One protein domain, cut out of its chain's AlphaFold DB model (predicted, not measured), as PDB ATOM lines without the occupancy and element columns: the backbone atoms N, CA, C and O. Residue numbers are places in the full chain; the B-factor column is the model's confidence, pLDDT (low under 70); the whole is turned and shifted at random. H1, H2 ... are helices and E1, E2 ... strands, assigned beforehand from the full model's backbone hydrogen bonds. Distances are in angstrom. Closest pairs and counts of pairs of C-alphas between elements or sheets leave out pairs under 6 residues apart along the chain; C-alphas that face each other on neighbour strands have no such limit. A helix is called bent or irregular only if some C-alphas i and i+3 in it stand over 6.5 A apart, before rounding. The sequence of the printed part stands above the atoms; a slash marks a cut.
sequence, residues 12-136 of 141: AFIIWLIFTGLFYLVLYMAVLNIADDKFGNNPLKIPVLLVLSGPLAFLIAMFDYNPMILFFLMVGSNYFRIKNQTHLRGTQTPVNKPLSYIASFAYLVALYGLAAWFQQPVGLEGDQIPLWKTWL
ATOM      1  N   ALA A  12     -18.135  45.210   3.139       75.25
ATOM      2  CA  ALA A  12     -19.172  45.158   4.168       75.25
ATOM      3  C   ALA A  12     -19.852  43.778   4.263       75.25
ATOM      4  O   ALA A  12     -20.211  43.353   5.360       75.25
ATOM      5  N   PHE A  13     -19.952  43.043   3.148       73.31
ATOM      6  CA  PHE A  13     -20.537  41.697   3.110       73.31
ATOM      7  C   PHE A  13     -19.701  40.693   3.894       73.31
ATOM      8  O   PHE A  13     -20.217  39.949   4.726       73.31
ATOM      9  N   ILE A  14     -18.386  40.729   3.681       77.19
ATOM     10  CA  ILE A  14     -17.435  39.864   4.382       77.19
ATOM     11  C   ILE A  14     -17.461  40.172   5.880       77.19
ATOM     12  O   ILE A  14     -17.507  39.257   6.698       77.19
ATOM     13  N   ILE A  15     -17.484  41.456   6.245       80.94
ATOM     14  CA  ILE A  15     -17.547  41.898   7.641       80.94
ATOM     15  C   ILE A  15     -18.836  41.404   8.311       80.94
ATOM     16  O   ILE A  15     -18.773  40.806   9.385       80.94
ATOM     17  N   TRP A  16     -19.993  41.596   7.674       79.75
ATOM     18  CA  TRP A  16     -21.285  41.132   8.185       79.75
ATOM     19  C   TRP A  16     -21.340  39.607   8.348       79.75
ATOM     20  O   TRP A  16     -21.770  39.106   9.393       79.75
ATOM     21  N   LEU A  17     -20.850  38.867   7.349       75.75
ATOM     22  CA  LEU A  17     -20.802  37.407   7.372       75.75
ATOM     23  C   LEU A  17     -19.909  36.904   8.513       75.75
ATOM     24  O   LEU A  17     -20.318  36.018   9.267       75.75
ATOM     25  N   ILE A  18     -18.724  37.501   8.688       81.94
ATOM     26  CA  ILE A  18     -17.794  37.158   9.772       81.94
ATOM     27  C   ILE A  18     -18.421  37.458  11.132       81.94
ATOM     28  O   ILE A  18     -18.462  36.572  11.986       81.94
ATOM     29  N   PHE A  19     -18.922  38.678  11.350       84.38
ATOM     30  CA  PHE A  19     -19.477  39.055  12.650       84.38
ATOM     31  C   PHE A  19     -20.675  38.204  13.028       84.38
ATOM     32  O   PHE A  19     -20.800  37.816  14.190       84.38
ATOM     33  N   THR A  20     -21.520  37.856  12.061       78.38
ATOM     34  CA  THR A  20     -22.680  37.047  12.397       78.38
ATOM     35  C   THR A  20     -22.326  35.581  12.615       78.38
ATOM     36  O   THR A  20     -22.800  34.973  13.576       78.38
ATOM     37  N   GLY A  21     -21.421  35.021  11.808       79.25
ATOM     38  CA  GLY A  21     -20.865  33.695  12.074       79.25
ATOM     39  C   GLY A  21     -20.240  33.611  13.471       79.25
ATOM     40  O   GLY A  21     -20.507  32.666  14.214       79.25
ATOM     41  N   LEU A  22     -19.478  34.637  13.869       86.62
ATOM     42  CA  LEU A  22     -18.901  34.747  15.210       86.62
ATOM     43  C   LEU A  22     -19.967  34.884  16.300       86.62
ATOM     44  O   LEU A  22     -19.846  34.235  17.336       86.62
ATOM     45  N   PHE A  23     -21.014  35.680  16.079       86.44
ATOM     46  CA  PHE A  23     -22.110  35.846  17.033       86.44
ATOM     47  C   PHE A  23     -22.771  34.502  17.370       86.44
ATOM     48  O   PHE A  23     -22.839  34.122  18.543       86.44
ATOM     49  N   TYR A  24     -23.167  33.730  16.356       84.31
ATOM     50  CA  TYR A  24     -23.754  32.405  16.573       84.31
ATOM     51  C   TYR A  24     -22.771  31.417  17.189       84.31
ATOM     52  O   TYR A  24     -23.158  30.629  18.056       84.31
ATOM     53  N   LEU A  25     -21.498  31.475  16.790       87.50
ATOM     54  CA  LEU A  25     -20.457  30.640  17.376       87.50
ATOM     55  C   LEU A  25     -20.289  30.916  18.878       87.50
ATOM     56  O   LEU A  25     -20.181  29.975  19.663       87.50
ATOM     57  N   VAL A  26     -20.306  32.186  19.292       90.50
ATOM     58  CA  VAL A  26     -20.204  32.580  20.704       90.50
ATOM     59  C   VAL A  26     -21.423  32.114  21.495       90.50
ATOM     60  O   VAL A  26     -21.245  31.537  22.567       90.50
ATOM     61  N   LEU A  27     -22.642  32.293  20.973       89.94
ATOM     62  CA  LEU A  27     -23.861  31.808  21.635       89.94
ATOM     63  C   LEU A  27     -23.835  30.289  21.825       89.94
ATOM     64  O   LEU A  27     -24.106  29.781  22.914       89.94
ATOM     65  N   TYR A  28     -23.438  29.567  20.782       89.94
ATOM     66  CA  TYR A  28     -23.250  28.124  20.825       89.94
ATOM     67  C   TYR A  28     -22.234  27.705  21.902       89.94
ATOM     68  O   TYR A  28     -22.524  26.847  22.743       89.94
ATOM     69  N   MET A  29     -21.059  28.339  21.910       91.19
ATOM     70  CA  MET A  29     -20.008  28.053  22.887       91.19
ATOM     71  C   MET A  29     -20.451  28.388  24.310       91.19
ATOM     72  O   MET A  29     -20.111  27.660  25.239       91.19
ATOM     73  N   ALA A  30     -21.234  29.453  24.490       92.19
ATOM     74  CA  ALA A  30     -21.787  29.825  25.783       92.19
ATOM     75  C   ALA A  30     -22.714  28.731  26.329       92.19
ATOM     76  O   ALA A  30     -22.536  28.313  27.473       92.19
ATOM     77  N   VAL A  31     -23.637  28.210  25.512       93.69
ATOM     78  CA  VAL A  31     -24.544  27.121  25.920       93.69
ATOM     79  C   VAL A  31     -23.759  25.883  26.352       93.69
ATOM     80  O   VAL A  31     -24.011  25.339  27.428       93.69
ATOM     81  N   LEU A  32     -22.773  25.463  25.557       92.88
ATOM     82  CA  LEU A  32     -21.958  24.297  25.893       92.88
ATOM     83  C   LEU A  32     -21.113  24.505  27.148       92.88
ATOM     84  O   LEU A  32     -21.065  23.621  27.995       92.88
ATOM     85  N   ASN A  33     -20.477  25.664  27.299       91.62
ATOM     86  CA  ASN A  33     -19.661  25.950  28.476       91.62
ATOM     87  C   ASN A  33     -20.510  26.021  29.752       91.62
ATOM     88  O   ASN A  33     -20.116  25.471  30.773       91.62
ATOM     89  N   ILE A  34     -21.704  26.621  29.691       92.00
ATOM     90  CA  ILE A  34     -22.639  26.631  30.825       92.00
ATOM     91  C   ILE A  34     -23.092  25.207  31.159       92.00
ATOM     92  O   ILE A  34     -23.183  24.852  32.334       92.00
ATOM     93  N   ALA A  35     -23.371  24.379  30.150       92.38
ATOM     94  CA  ALA A  35     -23.760  22.991  30.369       92.38
ATOM     95  C   ALA A  35     -22.617  22.163  30.980       92.38
ATOM     96  O   ALA A  35     -22.849  21.337  31.861       92.38
ATOM     97  N   ASP A  36     -21.380  22.388  30.548       90.19
ATOM     98  CA  ASP A  36     -20.194  21.783  31.147       90.19
ATOM     99  C   ASP A  36     -20.009  22.205  32.606       90.19
ATOM    100  O   ASP A  36     -19.781  21.345  33.453       90.19
ATOM    101  N   ASP A  37     -20.159  23.496  32.904       90.50
ATOM    102  CA  ASP A  37     -19.981  24.042  34.251       90.50
ATOM    103  C   ASP A  37     -21.098  23.568  35.206       90.50
ATOM    104  O   ASP A  37     -20.827  23.244  36.361       90.50
ATOM    105  N   LYS A  38     -22.353  23.466  34.737       92.06
ATOM    106  CA  LYS A  38     -23.489  23.002  35.561       92.06
ATOM    107  C   LYS A  38     -23.566  21.489  35.725       92.06
ATOM    108  O   LYS A  38     -23.899  21.017  36.809       92.06
ATOM    109  N   PHE A  39     -23.366  20.735  34.648       92.44
ATOM    110  CA  PHE A  39     -23.634  19.293  34.640       92.44
ATOM    111  C   PHE A  39     -22.358  18.457  34.719       92.44
ATOM    112  O   PHE A  39     -22.415  17.318  35.175       92.44
ATOM    113  N   GLY A  40     -21.209  18.988  34.297       89.94
ATOM    114  CA  GLY A  40     -19.937  18.275  34.287       89.94
ATOM    115  C   GLY A  40     -20.030  16.899  33.623       89.94
ATOM    116  O   GLY A  40     -20.296  16.796  32.425       89.94
ATOM    117  N   ASN A  41     -19.829  15.849  34.426       93.44
ATOM    118  CA  ASN A  41     -19.882  14.443  34.006       93.44
ATOM    119  C   ASN A  41     -21.280  13.800  34.148       93.44
ATOM    120  O   ASN A  41     -21.412  12.584  34.016       93.44
ATOM    121  N   ASN A  42     -22.320  14.583  34.437       93.25
ATOM    122  CA  ASN A  42     -23.685  14.088  34.583       93.25
ATOM    123  C   ASN A  42     -24.343  13.866  33.202       93.25
ATOM    124  O   ASN A  42     -24.396  14.801  32.396       93.25
ATOM    125  N   PRO A  43     -24.902  12.673  32.919       92.88
ATOM    126  CA  PRO A  43     -25.572  12.387  31.648       92.88
ATOM    127  C   PRO A  43     -26.831  13.230  31.393       92.88
ATOM    128  O   PRO A  43     -27.213  13.393  30.234       92.88
ATOM    129  N   LEU A  44     -27.434  13.838  32.426       93.56
ATOM    130  CA  LEU A  44     -28.549  14.793  32.283       93.56
ATOM    131  C   LEU A  44     -28.206  15.996  31.393       93.56
ATOM    132  O   LEU A  44     -29.099  16.667  30.883       93.56
ATOM    133  N   LYS A  45     -26.918  16.235  31.144       94.12
ATOM    134  CA  LYS A  45     -26.439  17.207  30.165       94.12
ATOM    135  C   LYS A  45     -27.022  16.992  28.764       94.12
ATOM    136  O   LYS A  45     -27.304  17.971  28.083       94.12
ATOM    137  N   ILE A  46     -27.214  15.739  28.335       94.75
ATOM    138  CA  ILE A  46     -27.719  15.415  26.991       94.75
ATOM    139  C   ILE A  46     -29.145  15.955  26.789       94.75
ATOM    140  O   ILE A  46     -29.318  16.803  25.914       94.75
ATOM    141  N   PRO A  47     -30.165  15.540  27.572       95.56
ATOM    142  CA  PRO A  47     -31.527  16.030  27.369       95.56
ATOM    143  C   PRO A  47     -31.640  17.544  27.562       95.56
ATOM    144  O   PRO A  47     -32.379  18.194  26.829       95.56
ATOM    145  N   VAL A  48     -30.870  18.133  28.484       94.69
ATOM    146  CA  VAL A  48     -30.869  19.590  28.679       94.69
ATOM    147  C   VAL A  48     -30.348  20.315  27.442       94.69
ATOM    148  O   VAL A  48     -30.977  21.268  26.987       94.69
ATOM    149  N   LEU A  49     -29.235  19.861  26.865       96.31
ATOM    150  CA  LEU A  49     -28.718  20.453  25.636       96.31
ATOM    151  C   LEU A  49     -29.693  20.284  24.466       96.31
ATOM    152  O   LEU A  49     -29.888  21.232  23.711       96.31
ATOM    153  N   LEU A  50     -30.355  19.130  24.339       96.06
ATOM    154  CA  LEU A  50     -31.378  18.926  23.307       96.06
ATOM    155  C   LEU A  50     -32.516  19.950  23.429       96.06
ATOM    156  O   LEU A  50     -32.890  20.558  22.432       96.06
ATOM    157  N   VAL A  51     -33.010  20.217  24.641       94.81
ATOM    158  CA  VAL A  51     -34.035  21.252  24.866       94.81
ATOM    159  C   VAL A  51     -33.502  22.651  24.535       94.81
ATOM    160  O   VAL A  51     -34.175  23.426  23.857       94.81
ATOM    161  N   LEU A  52     -32.272  22.968  24.952       93.62
ATOM    162  CA  LEU A  52     -31.640  24.267  24.685       93.62
ATOM    163  C   LEU A  52     -31.336  24.512  23.199       93.62
ATOM    164  O   LEU A  52     -31.143  25.662  22.804       93.62
ATOM    165  N   SER A  53     -31.319  23.467  22.368       94.44
ATOM    166  CA  SER A  53     -31.146  23.615  20.919       94.44
ATOM    167  C   SER A  53     -32.323  24.326  20.253       94.44
ATOM    168  O   SER A  53     -32.106  25.043  19.284       94.44
ATOM    169  N   GLY A  54     -33.534  24.226  20.811       93.69
ATOM    170  CA  GLY A  54     -34.738  24.850  20.259       93.69
ATOM    171  C   GLY A  54     -34.631  26.373  20.122       93.69
ATOM    172  O   GLY A  54     -34.696  26.870  18.999       93.69
ATOM    173  N   PRO A  55     -34.420  27.127  21.219       92.19
ATOM    174  CA  PRO A  55     -34.318  28.585  21.152       92.19
ATOM    175  C   PRO A  55     -33.212  29.082  20.214       92.19
ATOM    176  O   PRO A  55     -33.419  30.038  19.469       92.19
ATOM    177  N   LEU A  56     -32.045  28.427  20.219       90.25
ATOM    178  CA  LEU A  56     -30.934  28.831  19.356       90.25
ATOM    179  C   LEU A  56     -31.197  28.479  17.882       90.25
ATOM    180  O   LEU A  56     -30.883  29.282  17.007       90.25
ATOM    181  N   ALA A  57     -31.813  27.328  17.602       92.62
ATOM    182  CA  ALA A  57     -32.230  26.943  16.255       92.62
ATOM    183  C   ALA A  57     -33.287  27.901  15.695       92.62
ATOM    184  O   ALA A  57     -33.212  28.290  14.532       92.62
ATOM    185  N   PHE A  58     -34.241  28.314  16.530       91.50
ATOM    186  CA  PHE A  58     -35.262  29.286  16.152       91.50
ATOM    187  C   PHE A  58     -34.640  30.645  15.812       91.50
ATOM    188  O   PHE A  58     -35.018  31.261  14.821       91.50
ATOM    189  N   LEU A  59     -33.627  31.074  16.575       88.88
ATOM    190  CA  LEU A  59     -32.867  32.288  16.275       88.88
ATOM    191  C   LEU A  59     -32.171  32.187  14.908       88.88
ATOM    192  O   LEU A  59     -32.336  33.072  14.075       88.88
ATOM    193  N   ILE A  60     -31.454  31.086  14.651       88.62
ATOM    194  CA  ILE A  60     -30.792  30.830  13.358       88.62
ATOM    195  C   ILE A  60     -31.802  30.917  12.202       88.62
ATOM    196  O   ILE A  60     -31.511  31.543  11.183       88.62
ATOM    197  N   ALA A  61     -32.990  30.337  12.385       88.56
ATOM    198  CA  ALA A  61     -34.048  30.335  11.383       88.56
ATOM    199  C   ALA A  61     -34.668  31.720  11.148       88.56
ATOM    200  O   ALA A  61     -34.880  32.103   9.999       88.56
ATOM    201  N   MET A  62     -34.919  32.488  12.212       85.50
ATOM    202  CA  MET A  62     -35.503  33.833  12.134       85.50
ATOM    203  C   MET A  62     -34.618  34.809  11.353       85.50
ATOM    204  O   MET A  62     -35.123  35.673  10.639       85.50
ATOM    205  N   PHE A  63     -33.300  34.671  11.479       83.12
ATOM    206  CA  PHE A  63     -32.338  35.501  10.760       83.12
ATOM    207  C   PHE A  63     -31.898  34.914   9.409       83.12
ATOM    208  O   PHE A  63     -30.976  35.447   8.798       83.12
ATOM    209  N   ASP A  64     -32.543  33.836   8.956       79.62
ATOM    210  CA  ASP A  64     -32.314  33.196   7.657       79.62
ATOM    211  C   ASP A  64     -30.850  32.789   7.391       79.62
ATOM    212  O   ASP A  64     -30.324  32.873   6.281       79.62
ATOM    213  N   TYR A  65     -30.146  32.338   8.434       76.69
ATOM    214  CA  TYR A  65     -28.773  31.862   8.270       76.69
ATOM    215  C   TYR A  65     -28.737  30.464   7.682       76.69
ATOM    216  O   TYR A  65     -29.495  29.596   8.102       76.69
ATOM    217  N   ASN A  66     -27.774  30.210   6.792       81.31
ATOM    218  CA  ASN A  66     -27.511  28.861   6.307       81.31
ATOM    219  C   ASN A  66     -26.981  27.985   7.466       81.31
ATOM    220  O   ASN A  66     -25.831  28.162   7.898       81.31
ATOM    221  N   PRO A  67     -27.772  27.012   7.957       80.00
ATOM    222  CA  PRO A  67     -27.420  26.235   9.139       80.00
ATOM    223  C   PRO A  67     -26.221  25.314   8.883       80.00
ATOM    224  O   PRO A  67     -25.536  24.917   9.825       80.00
ATOM    225  N   MET A  68     -25.907  25.005   7.619       82.19
ATOM    226  CA  MET A  68     -24.800  24.125   7.245       82.19
ATOM    227  C   MET A  68     -23.431  24.761   7.519       82.19
ATOM    228  O   MET A  68     -22.548  24.108   8.074       82.19
ATOM    229  N   ILE A  69     -23.251  26.040   7.171       81.69
ATOM    230  CA  ILE A  69     -21.979  26.751   7.398       81.69
ATOM    231  C   ILE A  69     -21.704  26.844   8.902       81.69
ATOM    232  O   ILE A  69     -20.602  26.539   9.365       81.69
ATOM    233  N   LEU A  70     -22.730  27.210   9.673       81.25
ATOM    234  CA  LEU A  70     -22.653  27.280  11.130       81.25
ATOM    235  C   LEU A  70     -22.341  25.915  11.745       81.25
ATOM    236  O   LEU A  70     -21.481  25.828  12.618       81.25
ATOM    237  N   PHE A  71     -22.965  24.844  11.250       87.19
ATOM    238  CA  PHE A  71     -22.708  23.489  11.728       87.19
ATOM    239  C   PHE A  71     -21.225  23.110  11.616       87.19
ATOM    240  O   PHE A  71     -20.627  22.695  12.609       87.19
ATOM    241  N   PHE A  72     -20.591  23.317  10.456       87.31
ATOM    242  CA  PHE A  72     -19.169  22.994  10.286       87.31
ATOM    243  C   PHE A  72     -18.253  23.830  11.189       87.31
ATOM    244  O   PHE A  72     -17.331  23.284  11.805       87.31
ATOM    245  N   LEU A  73     -18.528  25.132  11.322       87.06
ATOM    246  CA  LEU A  73     -17.782  26.009  12.230       87.06
ATOM    247  C   LEU A  73     -17.889  25.536  13.686       87.06
ATOM    248  O   LEU A  73     -16.883  25.456  14.400       87.06
ATOM    249  N   MET A  74     -19.095  25.175  14.124       90.19
ATOM    250  CA  MET A  74     -19.339  24.725  15.489       90.19
ATOM    251  C   MET A  74     -18.746  23.337  15.763       90.19
ATOM    252  O   MET A  74     -18.215  23.125  16.854       90.19
ATOM    253  N   VAL A  75     -18.754  22.417  14.790       91.50
ATOM    254  CA  VAL A  75     -18.069  21.113  14.892       91.50
ATOM    255  C   VAL A  75     -16.569  21.309  15.113       91.50
ATOM    256  O   VAL A  75     -16.007  20.738  16.053       91.50
ATOM    257  N   GLY A  76     -15.930  22.152  14.293       90.31
ATOM    258  CA  GLY A  76     -14.507  22.463  14.433       90.31
ATOM    259  C   GLY A  76     -14.190  23.067  15.801       90.31
ATOM    260  O   GLY A  76     -13.307  22.586  16.513       90.31
ATOM    261  N   SER A  77     -14.966  24.068  16.217       90.19
ATOM    262  CA  SER A  77     -14.814  24.705  17.529       90.19
ATOM    263  C   SER A  77     -15.009  23.721  18.692       90.19
ATOM    264  O   SER A  77     -14.203  23.691  19.627       90.19
ATOM    265  N   ASN A  78     -16.015  22.843  18.609       92.81
ATOM    266  CA  ASN A  78     -16.293  21.835  19.632       92.81
ATOM    267  C   ASN A  78     -15.145  20.845  19.818       92.81
ATOM    268  O   ASN A  78     -14.817  20.465  20.943       92.81
ATOM    269  N   TYR A  79     -14.545  20.415  18.708       91.56
ATOM    270  CA  TYR A  79     -13.420  19.497  18.742       91.56
ATOM    271  C   TYR A  79     -12.257  20.092  19.541       91.56
ATOM    272  O   TYR A  79     -11.752  19.454  20.466       91.56
ATOM    273  N   PHE A  80     -11.876  21.343  19.257       90.38
ATOM    274  CA  PHE A  80     -10.811  22.018  20.003       90.38
ATOM    275  C   PHE A  80     -11.179  22.255  21.470       90.38
ATOM    276  O   PHE A  80     -10.332  22.062  22.345       90.38
ATOM    277  N   ARG A  81     -12.440  22.602  21.746       91.31
ATOM    278  CA  ARG A  81     -12.972  22.783  23.103       91.31
ATOM    279  C   ARG A  81     -12.758  21.538  23.964       91.31
ATOM    280  O   ARG A  81     -12.086  21.618  24.986       91.31
ATOM    281  N   ILE A  82     -13.258  20.381  23.523       89.88
ATOM    282  CA  ILE A  82     -13.193  19.130  24.298       89.88
ATOM    283  C   ILE A  82     -11.768  18.564  24.323       89.88
ATOM    284  O   ILE A  82     -11.334  18.014  25.339       89.88
ATOM    285  N   LYS A  83     -11.003  18.711  23.230       89.38
ATOM    286  CA  LYS A  83      -9.597  18.281  23.174       89.38
ATOM    287  C   LYS A  83      -8.773  18.934  24.284       89.38
ATOM    288  O   LYS A  83      -8.027  18.227  24.968       89.38
ATOM    289  N   ASN A  84      -8.946  20.242  24.464       87.75
ATOM    290  CA  ASN A  84      -8.193  21.055  25.418       87.75
ATOM    291  C   ASN A  84      -8.746  20.986  26.851       87.75
ATOM    292  O   ASN A  84      -8.119  21.497  27.776       87.75
ATOM    293  N   GLN A  85      -9.894  20.341  27.055       85.94
ATOM    294  CA  GLN A  85     -10.523  20.209  28.362       85.94
ATOM    295  C   GLN A  85     -10.029  18.940  29.070       85.94
ATOM    296  O   GLN A  85     -10.288  17.813  28.637       85.94
ATOM    297  N   THR A  86      -9.279  19.122  30.157       87.00
ATOM    298  CA  THR A  86      -8.707  18.030  30.962       87.00
ATOM    299  C   THR A  86      -9.480  17.806  32.257       87.00
ATOM    300  O   THR A  86      -9.840  16.669  32.565       87.00
ATOM    301  N   HIS A  87      -9.814  18.886  32.963       89.25
ATOM    302  CA  HIS A  87     -10.580  18.860  34.206       89.25
ATOM    303  C   HIS A  87     -11.860  19.685  34.090       89.25
ATOM    304  O   HIS A  87     -11.949  20.615  33.282       89.25
ATOM    305  N   LEU A  88     -12.859  19.332  34.897       86.56
ATOM    306  CA  LEU A  88     -14.049  20.155  35.063       86.56
ATOM    307  C   LEU A  88     -13.630  21.497  35.664       86.56
ATOM    308  O   LEU A  88     -12.797  21.554  36.573       86.56
ATOM    309  N   ARG A  89     -14.194  22.579  35.133       84.06
ATOM    310  CA  ARG A  89     -13.785  23.941  35.462       84.06
ATOM    311  C   ARG A  89     -13.897  24.190  36.967       84.06
ATOM    312  O   ARG A  89     -14.920  23.905  37.574       84.06
ATOM    313  N   GLY A  90     -12.826  24.703  37.571       81.69
ATOM    314  CA  GLY A  90     -12.785  24.967  39.014       81.69
ATOM    315  C   GLY A  90     -12.652  23.718  39.894       81.69
ATOM    316  O   GLY A  90     -12.798  23.824  41.108       81.69
ATOM    317  N   THR A  91     -12.354  22.548  39.321       84.62
ATOM    318  CA  THR A  91     -12.138  21.300  40.071       84.62
ATOM    319  C   THR A  91     -10.912  20.542  39.548       84.62
ATOM    320  O   THR A  91     -10.406  20.827  38.465       84.62
ATOM    321  N   GLN A  92     -10.454  19.533  40.295       87.81
ATOM    322  CA  GLN A  92      -9.446  18.570  39.824       87.81
ATOM    323  C   GLN A  92     -10.074  17.332  39.155       87.81
ATOM    324  O   GLN A  92      -9.367  16.436  38.692       87.81
ATOM    325  N   THR A  93     -11.406  17.257  39.078       89.06
ATOM    326  CA  THR A  93     -12.115  16.096  38.533       89.06
ATOM    327  C   THR A  93     -11.889  16.000  37.022       89.06
ATOM    328  O   THR A  93     -12.149  16.975  36.315       89.06
ATOM    329  N   PRO A  94     -11.421  14.856  36.488       90.81
ATOM    330  CA  PRO A  94     -11.210  14.699  35.054       90.81
ATOM    331  C   PRO A  94     -12.537  14.718  34.287       90.81
ATOM    332  O   PRO A  94     -13.560  14.202  34.750       90.81
ATOM    333  N   VAL A  95     -12.515  15.295  33.085       90.56
ATOM    334  CA  VAL A  95     -13.690  15.322  32.204       90.56
ATOM    335  C   VAL A  95     -13.905  13.962  31.552       90.56
ATOM    336  O   VAL A  95     -12.995  13.385  30.954       90.56
ATOM    337  N   ASN A  96     -15.146  13.481  31.583       93.25
ATOM    338  CA  ASN A  96     -15.583  12.353  30.773       93.25
ATOM    339  C   ASN A  96     -15.698  12.794  29.303       93.25
ATOM    340  O   ASN A  96     -16.746  13.256  28.848       93.25
ATOM    341  N   LYS A  97     -14.589  12.674  28.559       90.88
ATOM    342  CA  LYS A  97     -14.507  13.083  27.147       90.88
ATOM    343  C   LYS A  97     -15.559  12.408  26.259       90.88
ATOM    344  O   LYS A  97     -16.196  13.141  25.506       90.88
ATOM    345  N   PRO A  98     -15.795  11.079  26.337       92.75
ATOM    346  CA  PRO A  98     -16.873  10.437  25.586       92.75
ATOM    347  C   PRO A  98     -18.238  11.089  25.816       92.75
ATOM    348  O   PRO A  98     -18.914  11.441  24.851       92.75
ATOM    349  N   LEU A  99     -18.615  11.325  27.077       92.94
ATOM    350  CA  LEU A  99     -19.889  11.967  27.397       92.94
ATOM    351  C   LEU A  99     -19.951  13.400  26.856       92.94
ATOM    352  O   LEU A  99     -20.964  13.785  26.275       92.94
ATOM    353  N   SER A 100     -18.879  14.182  27.011       91.94
ATOM    354  CA  SER A 100     -18.821  15.544  26.472       91.94
ATOM    355  C   SER A 100     -18.939  15.570  24.950       91.94
ATOM    356  O   SER A 100     -19.669  16.407  24.424       91.94
ATOM    357  N   TYR A 101     -18.295  14.639  24.240       92.75
ATOM    358  CA  TYR A 101     -18.449  14.519  22.792       92.75
ATOM    359  C   TYR A 101     -19.879  14.154  22.409       92.75
ATOM    360  O   TYR A 101     -20.471  14.857  21.595       92.75
ATOM    361  N   ILE A 102     -20.455  13.114  23.018       94.25
ATOM    362  CA  ILE A 102     -21.826  12.674  22.723       94.25
ATOM    363  C   ILE A 102     -22.821  13.807  22.981       94.25
ATOM    364  O   ILE A 102     -23.630  14.116  22.113       94.25
ATOM    365  N   ALA A 103     -22.732  14.467  24.137       94.81
ATOM    366  CA  ALA A 103     -23.639  15.547  24.505       94.81
ATOM    367  C   ALA A 103     -23.531  16.741  23.544       94.81
ATOM    368  O   ALA A 103     -24.550  17.256  23.086       94.81
ATOM    369  N   SER A 104     -22.311  17.155  23.189       93.12
ATOM    370  CA  SER A 104     -22.110  18.272  22.264       93.12
ATOM    371  C   SER A 104     -22.486  17.938  20.821       93.12
ATOM    372  O   SER A 104     -23.058  18.784  20.144       93.12
ATOM    373  N   PHE A 105     -22.215  16.727  20.331       93.62
ATOM    374  CA  PHE A 105     -22.624  16.338  18.978       93.62
ATOM    375  C   PHE A 105     -24.134  16.113  18.871       93.62
ATOM    376  O   PHE A 105     -24.728  16.544  17.887       93.62
ATOM    377  N   ALA A 106     -24.771  15.524  19.886       94.94
ATOM    378  CA  ALA A 106     -26.229  15.417  19.940       94.94
ATOM    379  C   ALA A 106     -26.885  16.805  19.895       94.94
ATOM    380  O   ALA A 106     -27.819  17.025  19.127       94.94
ATOM    381  N   TYR A 107     -26.338  17.762  20.652       94.94
ATOM    382  CA  TYR A 107     -26.751  19.161  20.604       94.94
ATOM    383  C   TYR A 107     -26.598  19.781  19.213       94.94
ATOM    384  O   TYR A 107     -27.537  20.393  18.718       94.94
ATOM    385  N   LEU A 108     -25.441  19.604  18.568       93.56
ATOM    386  CA  LEU A 108     -25.167  20.144  17.232       93.56
ATOM    387  C   LEU A 108     -26.117  19.600  16.168       93.56
ATOM    388  O   LEU A 108     -26.613  20.358  15.338       93.56
ATOM    389  N   VAL A 109     -26.369  18.291  16.193       94.50
ATOM    390  CA  VAL A 109     -27.291  17.641  15.258       94.50
ATOM    391  C   VAL A 109     -28.717  18.130  15.490       94.50
ATOM    392  O   VAL A 109     -29.400  18.459  14.524       94.50
ATOM    393  N   ALA A 110     -29.154  18.236  16.748       95.44
ATOM    394  CA  ALA A 110     -30.472  18.770  17.079       95.44
ATOM    395  C   ALA A 110     -30.616  20.236  16.654       95.44
ATOM    396  O   ALA A 110     -31.610  20.596  16.034       95.44
ATOM    397  N   LEU A 111     -29.598  21.061  16.911       94.25
ATOM    398  CA  LEU A 111     -29.567  22.467  16.518       94.25
ATOM    399  C   LEU A 111     -29.686  22.626  14.998       94.25
ATOM    400  O   LEU A 111     -30.524  23.392  14.529       94.25
ATOM    401  N   TYR A 112     -28.883  21.881  14.235       93.38
ATOM    402  CA  TYR A 112     -28.945  21.885  12.773       93.38
ATOM    403  C   TYR A 112     -30.300  21.392  12.261       93.38
ATOM    404  O   TYR A 112     -30.918  22.057  11.432       93.38
ATOM    405  N   GLY A 113     -30.778  20.255  12.774       94.12
ATOM    406  CA  GLY A 113     -32.042  19.656  12.355       94.12
ATOM    407  C   GLY A 113     -33.237  20.562  12.632       94.12
ATOM    408  O   GLY A 113     -34.070  20.751  11.752       94.12
ATOM    409  N   LEU A 114     -33.297  21.176  13.817       95.38
ATOM    410  CA  LEU A 114     -34.353  22.125  14.169       95.38
ATOM    411  C   LEU A 114     -34.260  23.410  13.348       95.38
ATOM    412  O   LEU A 114     -35.287  23.886  12.880       95.38
ATOM    413  N   ALA A 115     -33.060  23.955  13.128       93.25
ATOM    414  CA  ALA A 115     -32.895  25.161  12.317       93.25
ATOM    415  C   ALA A 115     -33.346  24.917  10.869       93.25
ATOM    416  O   ALA A 115     -34.124  25.698  10.326       93.25
ATOM    417  N   ALA A 116     -32.932  23.789  10.284       91.44
ATOM    418  CA  ALA A 116     -33.369  23.371   8.957       91.44
ATOM    419  C   ALA A 116     -34.885  23.129   8.905       91.44
ATOM    420  O   ALA A 116     -35.532  23.517   7.937       91.44
ATOM    421  N   TRP A 117     -35.465  22.528   9.950       93.06
ATOM    422  CA  TRP A 117     -36.906  22.302  10.053       93.06
ATOM    423  C   TRP A 117     -37.702  23.611  10.130       93.06
ATOM    424  O   TRP A 117     -38.668  23.784   9.393       93.06
ATOM    425  N   PHE A 118     -37.268  24.573  10.945       92.88
ATOM    426  CA  PHE A 118     -37.892  25.898  11.028       92.88
ATOM    427  C   PHE A 118     -37.827  26.680   9.710       92.88
ATOM    428  O   PHE A 118     -38.712  27.491   9.440       92.88
ATOM    429  N   GLN A 119     -36.793  26.446   8.902       90.31
ATOM    430  CA  GLN A 119     -36.613  27.064   7.587       90.31
ATOM    431  C   GLN A 119     -37.306  26.303   6.451       90.31
ATOM    432  O   GLN A 119     -37.282  26.784   5.319       90.31
ATOM    433  N   GLN A 120     -37.926  25.142   6.707       90.94
ATOM    434  CA  GLN A 120     -38.615  24.412   5.646       90.94
ATOM    435  C   GLN A 120     -39.722  25.280   5.033       90.94
ATOM    436  O   GLN A 120     -40.535  25.833   5.781       90.94
ATOM    437  N   PRO A 121     -39.767  25.402   3.695       87.19
ATOM    438  CA  PRO A 121     -40.812  26.156   3.032       87.19
ATOM    439  C   PRO A 121     -42.140  25.415   3.179       87.19
ATOM    440  O   PRO A 121     -42.234  24.208   2.935       87.19
ATOM    441  N   VAL A 122     -43.168  26.147   3.588       87.31
ATOM    442  CA  VAL A 122     -44.547  25.677   3.660       87.31
ATOM    443  C   VAL A 122     -45.419  26.558   2.776       87.31
ATOM    444  O   VAL A 122     -45.275  27.779   2.754       87.31
ATOM    445  N   GLY A 123     -46.311  25.917   2.020       81.12
ATOM    446  CA  GLY A 123     -47.269  26.612   1.170       81.12
ATOM    447  C   GLY A 123     -48.423  27.159   1.999       81.12
ATOM    448  O   GLY A 123     -49.182  26.380   2.578       81.12
ATOM    449  N   LEU A 124     -48.569  28.480   2.025       74.19
ATOM    450  CA  LEU A 124     -49.707  29.185   2.608       74.19
ATOM    451  C   LEU A 124     -50.204  30.200   1.580       74.19
ATOM    452  O   LEU A 124     -49.433  31.015   1.094       74.19
ATOM    453  N   GLU A 125     -51.481  30.098   1.208       67.81
ATOM    454  CA  GLU A 125     -52.171  31.068   0.334       67.81
ATOM    455  C   GLU A 125     -51.513  31.329  -1.039       67.81
ATOM    456  O   GLU A 125     -51.766  32.345  -1.675       67.81
ATOM    457  N   GLY A 126     -50.717  30.381  -1.542       74.81
ATOM    458  CA  GLY A 126     -50.032  30.487  -2.837       74.81
ATOM    459  C   GLY A 126     -48.572  30.936  -2.747       74.81
ATOM    460  O   GLY A 126     -47.840  30.732  -3.714       74.81
ATOM    461  N   ASP A 127     -48.125  31.414  -1.584       77.69
ATOM    462  CA  ASP A 127     -46.733  31.778  -1.316       77.69
ATOM    463  C   ASP A 127     -45.981  30.683  -0.538       77.69
ATOM    464  O   ASP A 127     -46.557  29.889   0.214       77.69
ATOM    465  N   GLN A 128     -44.660  30.621  -0.741       84.25
ATOM    466  CA  GLN A 128     -43.753  29.755   0.015       84.25
ATOM    467  C   GLN A 128     -43.089  30.573   1.119       84.25
ATOM    468  O   GLN A 128     -42.247  31.429   0.842       84.25
ATOM    469  N   ILE A 129     -43.437  30.291   2.371       86.12
ATOM    470  CA  ILE A 129     -42.834  30.954   3.534       86.12
ATOM    471  C   ILE A 129     -42.142  29.927   4.435       86.12
ATOM    472  O   ILE A 129     -42.566  28.773   4.477       86.12
ATOM    473  N   PRO A 130     -41.076  30.295   5.165       87.25
ATOM    474  CA  PRO A 130     -40.460  29.384   6.123       87.25
ATOM    475  C   PRO A 130     -41.430  29.045   7.265       87.25
ATOM    476  O   PRO A 130     -42.165  29.915   7.743       87.25
ATOM    477  N   LEU A 131     -41.401  27.793   7.732       88.50
ATOM    478  CA  LEU A 131     -42.309  27.247   8.750       88.50
ATOM    479  C   LEU A 131     -42.440  28.143   9.987       88.50
ATOM    480  O   LEU A 131     -43.549  28.339  10.484       88.50
ATOM    481  N   TRP A 132     -41.341  28.718  10.478       87.88
ATOM    482  CA  TRP A 132     -41.371  29.549  11.683       87.88
ATOM    483  C   TRP A 132     -42.288  30.779  11.562       87.88
ATOM    484  O   TRP A 132     -42.852  31.211  12.570       87.88
ATOM    485  N   LYS A 133     -42.497  31.321  10.350       86.75
ATOM    486  CA  LYS A 133     -43.404  32.461  10.122       86.75
ATOM    487  C   LYS A 133     -44.871  32.102  10.332       86.75
ATOM    488  O   LYS A 133     -45.665  32.967  10.672       86.75
ATOM    489  N   THR A 134     -45.232  30.825  10.212       85.94
ATOM    490  CA  THR A 134     -46.609  30.370  10.470       85.94
ATOM    491  C   THR A 134     -47.011  30.477  11.941       85.94
ATOM    492  O   THR A 134     -48.195  30.469  12.264       85.94
ATOM    493  N   TRP A 135     -46.035  30.580  12.846       85.44
ATOM    494  CA  TRP A 135     -46.264  30.625  14.293       85.44
ATOM    495  C   TRP A 135     -46.385  32.046  14.835       85.44
ATOM    496  O   TRP A 135     -46.903  32.249  15.931       85.44
ATOM    497  N   LEU A 136     -45.897  33.023  14.071       82.19
ATOM    498  CA  LEU A 136     -45.929  34.442  14.395       82.19
ATOM    499  C   LEU A 136     -46.620  35.170  13.237       82.19
ATOM    500  O   LEU A 136     -45.933  35.815  12.445       82.19
TER     501      LEU A 136
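This is residues 12 to 136 of the 141 residues of an uncharacterized protein of Candidatus Nitronauta litoralis (UniProt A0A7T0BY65). Two helical hairpins, H1 with H2 and H3 with H4, are laid one over the other as a flat two-layer slab, with H2 and H4 packed along each other. H1 slants across H3 and its first residues, 12 to 20, stick out; a small strand hairpin, E1 and E2, sticks out beyond the end of H4, with short H5 after it, and the loop of residues 85 to 96 extends at the opposite end. The 125 printed residues hold five named helices and two named strands, in the order H1 H2 H3 H4 E1 E2 H5; the sheet, E1 - E2, is antiparallel, and the class is mostly helix. The whole is only just compact, close to loose, with a radius of gyration of the C-alphas of 16.3 A, and spans 59 by 35 by 19 A.

Find C-alpha 12 at (-19.172, 45.158, 4.168); from there H1, residues 12 to 39, runs 40.2 A. H2, residues 45 to 62, runs 26.1 A with a kink of 29 degrees near residue 52; it is neither bent nor irregular, but only just: C-alphas 52 and 55 are 6.2 A apart. H3, residues 67 to 84, runs 25.7 A. H4 begins at C-alpha 97, (-14.507, 13.083, 27.147), and runs 31.2 A to residue 118. Next come E1, residues 121 to 124, 9.4 A, and E2, residues 127 to 130, 10.0 A. H5, residues 131 to 135, 7.6 A, ends at (-46.264, 30.625, 14.293).

Start at the hubs, H2 and H4, touching three helices each. They touch each other at Ala 57 and Ala 115, closest C-alphas 4.4 A apart, at a shallow tilt of 31 degrees, the same way. H3 and H4, a helical hairpin, touch at Pro 67 and Tyr 112, C-alphas 5.9 A apart, at a shallow tilt of 12 degrees. H1 and H2, another helical hairpin, touch at Phe 39 and Lys 45, C-alphas 5.7 A apart. H1 touches H3 with residues 21 to 29 alone, at a steep tilt of 48 degrees; the closest C-alphas, Leu 25 and Met 74, are 6.3 A apart. H5 only just touches H4, with 3 pairs of C-alphas within 8 A, closest Phe 118 and Trp 132 at 5.1 A, and only just touches H2, also with 3 pairs, closest Met 62 and Trp 132 at 7.3 A. In the hairpin of E1 and E2, N 122 and O 129 are within hydrogen-bond range at 2.8 A. H1 and H3 are apart from both strands. Every O i to N i+4 pair is within hydrogen-bond range in H1, H3 and H4; H2 has 11 of 14, and H5 0 of 1 but 2 of 2 O i to N i+3 pairs.

Look to Gln 92 and Gly 126 for the two C-alphas farthest apart, 60.1 A. The printed part has no cut; the link from H3 to H4, 12 residues, is long. Residue 125 alone is under 70 in pLDDT; the mean of the printed part is 88.5.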